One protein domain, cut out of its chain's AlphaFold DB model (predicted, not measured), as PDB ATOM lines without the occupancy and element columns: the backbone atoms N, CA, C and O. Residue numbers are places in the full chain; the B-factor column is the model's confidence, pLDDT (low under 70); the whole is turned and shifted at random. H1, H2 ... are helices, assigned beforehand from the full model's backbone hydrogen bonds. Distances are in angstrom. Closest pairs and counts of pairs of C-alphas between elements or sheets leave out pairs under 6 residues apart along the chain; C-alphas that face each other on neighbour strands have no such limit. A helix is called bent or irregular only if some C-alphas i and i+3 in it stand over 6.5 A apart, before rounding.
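What this domain is: This is residues 12 to 61 of the 71 residues of the protein "Cyclin-A2-4" of Tanacetum cinerariifolium (UniProt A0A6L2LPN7). An open bracket: the long helix H2 is the bar, with small H1 at one end and, at the other, an arm of H3 and residues 51 to 61, which fold back. The middle is empty. The printed part has 50 residues, with named helices H1, H2, H3 and no named strand: all helix. It is only just loose, close to extended: radius of gyration of the C-alphas 14.4 A, spans 35 by 25 by 15 A.

Where its parts are: Find C-alpha 12 at (55.641, 24.694, -126.204); H1 runs from there to residue 17, 8.6 A. H2, residues 21 to 36, covers 21.1 A; it is irregular, C-alphas 23 and 26 being 7.2 A apart, with a kink of 36 degrees near residue 28. H3, residues 44 to 50, covers 10.0 A and ends at (58.624, 6.656, -148.165).

How they stand to each other: Look at Glu 14 and Ser 21, the closest C-alphas of H1 and H2, 7.8 A apart: the helices are close but not clearly touching, about perpendicular at 86 degrees. H3 is apart from both. In H1 and H3 every O i to N i+4 pair is within hydrogen-bond range, in H2 10 of 12.

The domain as a whole: The farthest C-alphas, His 15 and Ser 40, are 37.5 A apart. The printed part has no cut and no long link between helices. Residues 37 to 42 have pLDDT under 70.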
ATOM      1  N   THR A  12      55.600  26.007-126.858       89.44
ATOM      2  CA  THR A  12      55.641  24.694-126.204       89.44
ATOM      3  C   THR A  12      56.873  23.914-126.663       89.44
ATOM      4  O   THR A  12      57.590  23.355-125.835       89.44
ATOM      5  N   LEU A  13      57.162  23.901-127.968       90.38
ATOM      6  CA  LEU A  13      58.374  23.282-128.505       90.38
ATOM      7  C   LEU A  13      59.633  24.008-128.025       90.38
ATOM      8  O   LEU A  13      60.584  23.333-127.629       90.38
ATOM      9  N   GLU A  14      59.629  25.344-127.980       91.38
ATOM     10  CA  GLU A  14      60.756  26.111-127.430       91.38
ATOM     11  C   GLU A  14      61.025  25.740-125.969       91.38
ATOM     12  O   GLU A  14      62.164  25.460-125.601       91.38
ATOM     13  N   HIS A  15      59.977  25.645-125.146       91.31
ATOM     14  CA  HIS A  15      60.094  25.279-123.736       91.31
ATOM     15  C   HIS A  15      60.722  23.892-123.536       91.31
ATOM     16  O   HIS A  15      61.623  23.732-122.713       91.31
ATOM     17  N   TYR A  16      60.276  22.888-124.297       94.12
ATOM     18  CA  TYR A  16      60.743  21.510-124.114       94.12
ATOM     19  C   TYR A  16      62.081  21.205-124.785       94.12
ATOM     20  O   TYR A  16      62.790  20.302-124.344       94.12
ATOM     21  N   THR A  17      62.432  21.916-125.854       92.75
ATOM     22  CA  THR A  17      63.668  21.655-126.609       92.75
ATOM     23  C   THR A  17      64.768  22.671-126.328       92.75
ATOM     24  O   THR A  17      65.921  22.415-126.664       92.75
ATOM     25  N   SER A  18      64.427  23.803-125.701       93.06
ATOM     26  CA  SER A  18      65.304  24.956-125.465       93.06
ATOM     27  C   SER A  18      65.861  25.617-126.734       93.06
ATOM     28  O   SER A  18      66.744  26.465-126.632       93.06
ATOM     29  N   TYR A  19      65.351  25.260-127.918       91.81
ATOM     30  CA  TYR A  19      65.700  25.914-129.179       91.81
ATOM     31  C   TYR A  19      64.669  26.970-129.543       91.81
ATOM     32  O   TYR A  19      63.466  26.701-129.533       91.81
ATOM     33  N   LYS A  20      65.148  28.148-129.939       89.56
ATOM     34  CA  LYS A  20      64.316  29.169-130.569       89.56
ATOM     35  C   LYS A  20      64.227  28.930-132.066       89.56
ATOM     36  O   LYS A  20      65.100  28.297-132.663       89.56
ATOM     37  N   SER A  21      63.213  29.509-132.697       88.19
ATOM     38  CA  SER A  21      63.065  29.424-134.153       88.19
ATOM     39  C   SER A  21      64.339  29.803-134.951       88.19
ATOM     40  O   SER A  21      64.773  29.002-135.788       88.19
ATOM     41  N   PRO A  22      65.059  30.908-134.643       89.44
ATOM     42  CA  PRO A  22      66.306  31.263-135.329       89.44
ATOM     43  C   PRO A  22      67.420  30.216-135.218       89.44
ATOM     44  O   PRO A  22      68.207  30.068-136.158       89.44
ATOM     45  N   ASP A  23      67.479  29.464-134.115       91.56
ATOM     46  CA  ASP A  23      68.499  28.430-133.895       91.56
ATOM     47  C   ASP A  23      68.338  27.275-134.897       91.56
ATOM     48  O   ASP A  23      69.311  26.642-135.316       91.56
ATOM     49  N   LEU A  24      67.103  27.030-135.345       90.56
ATOM     50  CA  LEU A  24      66.768  25.977-136.299       90.56
ATOM     51  C   LEU A  24      66.958  26.394-137.757       90.56
ATOM     52  O   LEU A  24      67.046  25.521-138.626       90.56
ATOM     53  N   LYS A  25      67.067  27.698-138.043       90.25
ATOM     54  CA  LYS A  25      67.093  28.255-139.405       90.25
ATOM     55  C   LYS A  25      68.085  27.547-140.317       90.25
ATOM     56  O   LYS A  25      67.729  27.098-141.406       90.25
ATOM     57  N   LYS A  26      69.334  27.391-139.866       91.06
ATOM     58  CA  LYS A  26      70.393  26.743-140.657       91.06
ATOM     59  C   LYS A  26      70.052  25.284-140.981       91.06
ATOM     60  O   LYS A  26      70.246  24.846-142.114       91.06
ATOM     61  N   THR A  27      69.533  24.548-140.004       91.31
ATOM     62  CA  THR A  27      69.174  23.132-140.149       91.31
ATOM     63  C   THR A  27      67.973  22.957-141.072       91.31
ATOM     64  O   THR A  27      68.007  22.114-141.965       91.31
ATOM     65  N   VAL A  28      66.934  23.782-140.915       89.62
ATOM     66  CA  VAL A  28      65.737  23.729-141.764       89.62
ATOM     67  C   VAL A  28      66.073  24.081-143.214       89.62
ATOM     68  O   VAL A  28      65.627  23.378-144.117       89.62
ATOM     69  N   LEU A  29      66.920  25.089-143.455       87.50
ATOM     70  CA  LEU A  29      67.392  25.420-144.805       87.50
ATOM     71  C   LEU A  29      68.193  24.271-145.439       87.50
ATOM     72  O   LEU A  29      67.991  23.957-146.610       87.50
ATOM     73  N   ALA A  30      69.063  23.602-144.674       88.25
ATOM     74  CA  ALA A  30      69.806  22.441-145.168       88.25
ATOM     75  C   ALA A  30      68.877  21.261-145.520       88.25
ATOM     76  O   ALA A  30      69.040  20.635-146.570       88.25
ATOM     77  N   LEU A  31      67.873  20.982-144.679       86.88
ATOM     78  CA  LEU A  31      66.861  19.949-144.929       86.88
ATOM     79  C   LEU A  31      65.992  20.278-146.149       86.88
ATOM     80  O   LEU A  31      65.699  19.397-146.958       86.88
ATOM     81  N   HIS A  32      65.610  21.544-146.313       85.31
ATOM     82  CA  HIS A  32      64.839  22.003-147.466       85.31
ATOM     83  C   HIS A  32      65.630  21.906-148.769       85.31
ATOM     84  O   HIS A  32      65.096  21.426-149.770       85.31
ATOM     85  N   GLY A  33      66.918  22.258-148.744       82.50
ATOM     86  CA  GLY A  33      67.825  22.044-149.871       82.50
ATOM     87  C   GLY A  33      67.930  20.564-150.255       82.50
ATOM     88  O   GLY A  33      67.832  20.226-151.433       82.50
ATOM     89  N   LEU A  34      68.033  19.668-149.267       81.19
ATOM     90  CA  LEU A  34      68.055  18.219-149.496       81.19
ATOM     91  C   LEU A  34      66.751  17.703-150.129       81.19
ATOM     92  O   LEU A  34      66.798  16.803-150.967       81.19
ATOM     93  N   HIS A  35      65.601  18.259-149.738       79.12
ATOM     94  CA  HIS A  35      64.297  17.889-150.292       79.12
ATOM     95  C   HIS A  35      64.115  18.418-151.726       79.12
ATOM     96  O   HIS A  35      63.648  17.687-152.601       79.12
ATOM     97  N   SER A  36      64.477  19.682-151.962       73.31
ATOM     98  CA  SER A  36      64.207  20.411-153.209       73.31
ATOM     99  C   SER A  36      65.149  20.047-154.357       73.31
ATOM    100  O   SER A  36      64.800  20.260-155.518       73.31
ATOM    101  N   HIS A  37      66.339  19.503-154.078       61.09
ATOM    102  CA  HIS A  37      67.280  19.158-155.139       61.09
ATOM    103  C   HIS A  37      66.803  17.905-155.891       61.09
ATOM    104  O   HIS A  37      66.893  16.771-155.412       61.09
ATOM    105  N   ASN A  38      66.248  18.139-157.081       56.56
ATOM    106  CA  ASN A  38      65.731  17.120-157.982       56.56
ATOM    107  C   ASN A  38      66.745  15.984-158.205       56.56
ATOM    108  O   ASN A  38      67.785  16.145-158.837       56.56
ATOM    109  N   SER A  39      66.362  14.789-157.759       55.53
ATOM    110  CA  SER A  39      66.762  13.472-158.281       55.53
ATOM    111  C   SER A  39      68.217  12.987-158.152       55.53
ATOM    112  O   SER A  39      68.427  11.791-158.321       55.53
ATOM    113  N   SER A  40      69.199  13.820-157.791       55.31
ATOM    114  CA  SER A  40      70.609  13.380-157.661       55.31
ATOM    115  C   SER A  40      71.024  12.967-156.237       55.31
ATOM    116  O   SER A  40      72.170  12.562-156.021       55.31
ATOM    117  N   SER A  41      70.128  13.059-155.250       64.06
ATOM    118  CA  SER A  41      70.457  12.656-153.881       64.06
ATOM    119  C   SER A  41      70.758  11.147-153.823       64.06
ATOM    120  O   SER A  41      69.938  10.354-154.294       64.06
ATOM    121  N   PRO A  42      71.869  10.712-153.192       64.31
ATOM    122  CA  PRO A  42      72.206   9.291-153.038       64.31
ATOM    123  C   PRO A  42      71.185   8.522-152.176       64.31
ATOM    124  O   PRO A  42      71.249   7.303-152.046       64.31
ATOM    125  N   LEU A  43      70.202   9.221-151.602       73.25
ATOM    126  CA  LEU A  43      69.166   8.694-150.719       73.25
ATOM    127  C   LEU A  43      67.980   8.063-151.477       73.25
ATOM    128  O   LEU A  43      66.838   8.123-151.014       73.25
ATOM    129  N   HIS A  44      68.227   7.430-152.629       80.50
ATOM    130  CA  HIS A  44      67.177   6.793-153.432       80.50
ATOM    131  C   HIS A  44      66.420   5.716-152.640       80.50
ATOM    132  O   HIS A  44      65.193   5.664-152.681       80.50
ATOM    133  N   ALA A  45      67.128   4.915-151.834       88.06
ATOM    134  CA  ALA A  45      66.512   3.889-150.990       88.06
ATOM    135  C   ALA A  45      65.518   4.475-149.970       88.06
ATOM    136  O   ALA A  45      64.437   3.922-149.763       88.06
ATOM    137  N   ILE A  46      65.847   5.625-149.366       87.88
ATOM    138  CA  ILE A  46      64.955   6.322-148.428       87.88
ATOM    139  C   ILE A  46      63.736   6.854-149.179       87.88
ATOM    140  O   ILE A  46      62.607   6.629-148.744       87.88
ATOM    141  N   ARG A  47      63.935   7.490-150.340       86.94
ATOM    142  CA  ARG A  47      62.820   8.001-151.145       86.94
ATOM    143  C   ARG A  47      61.871   6.873-151.559       86.94
ATOM    144  O   ARG A  47      60.670   6.986-151.349       86.94
ATOM    145  N   SER A  48      62.401   5.756-152.052       89.12
ATOM    146  CA  SER A  48      61.613   4.579-152.442       89.12
ATOM    147  C   SER A  48      60.893   3.925-151.262       89.12
ATOM    148  O   SER A  48      59.772   3.443-151.423       89.12
ATOM    149  N   LYS A  49      61.471   3.955-150.052       92.94
ATOM    150  CA  LYS A  49      60.777   3.527-148.830       92.94
ATOM    151  C   LYS A  49      59.546   4.395-148.568       92.94
ATOM    152  O   LYS A  49      58.461   3.846-148.427       92.94
ATOM    153  N   TYR A  50      59.698   5.719-148.532       92.50
ATOM    154  CA  TYR A  50      58.624   6.656-148.165       92.50
ATOM    155  C   TYR A  50      57.647   6.999-149.310       92.50
ATOM    156  O   TYR A  50      56.676   7.720-149.086       92.50
ATOM    157  N   LYS A  51      57.858   6.448-150.514       91.25
ATOM    158  CA  LYS A  51      56.871   6.403-151.613       91.25
ATOM    159  C   LYS A  51      55.818   5.302-151.443       91.25
ATOM    160  O   LYS A  51      54.819   5.304-152.147       91.25
ATOM    161  N   GLN A  52      56.040   4.333-150.555       94.69
ATOM    162  CA  GLN A  52      55.092   3.233-150.352       94.69
ATOM    163  C   GLN A  52      53.803   3.738-149.686       94.69
ATOM    164  O   GLN A  52      53.861   4.567-148.775       94.69
ATOM    165  N   ASP A  53      52.661   3.165-150.069       95.62
ATOM    166  CA  ASP A  53      51.329   3.518-149.547       95.62
ATOM    167  C   ASP A  53      51.228   3.416-148.013       95.62
ATOM    168  O   ASP A  53      50.643   4.273-147.356       95.62
ATOM    169  N   LYS A  54      51.942   2.462-147.400       96.25
ATOM    170  CA  LYS A  54      52.030   2.333-145.932       96.25
ATOM    171  C   LYS A  54      52.588   3.578-145.223       96.25
ATOM    172  O   LYS A  54      52.387   3.743-144.023       96.25
ATOM    173  N   PHE A  55      53.311   4.434-145.948       95.06
ATOM    174  CA  PHE A  55      53.799   5.735-145.480       95.06
ATOM    175  C   PHE A  55      53.061   6.905-146.136       95.06
ATOM    176  O   PHE A  55      53.561   8.025-146.111       95.06
ATOM    177  N   LYS A  56      51.885   6.659-146.724       95.50
ATOM    178  CA  LYS A  56      51.022   7.660-147.364       95.50
ATOM    179  C   LYS A  56      51.722   8.455-148.470       95.50
ATOM    180  O   LYS A  56      51.431   9.632-148.658       95.50
ATOM    181  N   CYS A  57      52.683   7.829-149.153       91.50
ATOM    182  CA  CYS A  57      53.421   8.421-150.270       91.50
ATOM    183  C   CYS A  57      54.052   9.793-149.955       91.50
ATOM    184  O   CYS A  57      54.196  10.633-150.839       91.50
ATOM    185  N   VAL A  58      54.455  10.041-148.700       90.75
ATOM    186  CA  VAL A  58      54.962  11.359-148.258       90.75
ATOM    187  C   VAL A  58      56.200  11.838-149.024       90.75
ATOM    188  O   VAL A  58      56.472  13.032-149.067       90.75
ATOM    189  N   ALA A  59      56.942  10.927-149.658       87.31
ATOM    190  CA  ALA A  59      58.081  11.266-150.511       87.31
ATOM    191  C   ALA A  59      57.705  11.861-151.888       87.31
ATOM    192  O   ALA A  59      58.599  12.306-152.613       87.31
ATOM    193  N   ASP A  60      56.424  11.837-152.265       86.06
ATOM    194  CA  ASP A  60      55.901  12.448-153.495       86.06
ATOM    195  C   ASP A  60      55.239  13.808-153.252       86.06
ATOM    196  O   ASP A  60      54.826  14.471-154.202       86.06
ATOM    197  N   LEU A  61      55.176  14.255-151.993       85.75
ATOM    198  CA  LEU A  61      54.718  15.600-151.676       85.75
ATOM    199  C   LEU A  61      55.657  16.641-152.307       85.75
ATOM    200  O   LEU A  61      56.878  16.456-152.297       85.75
TER     201      LEU A  61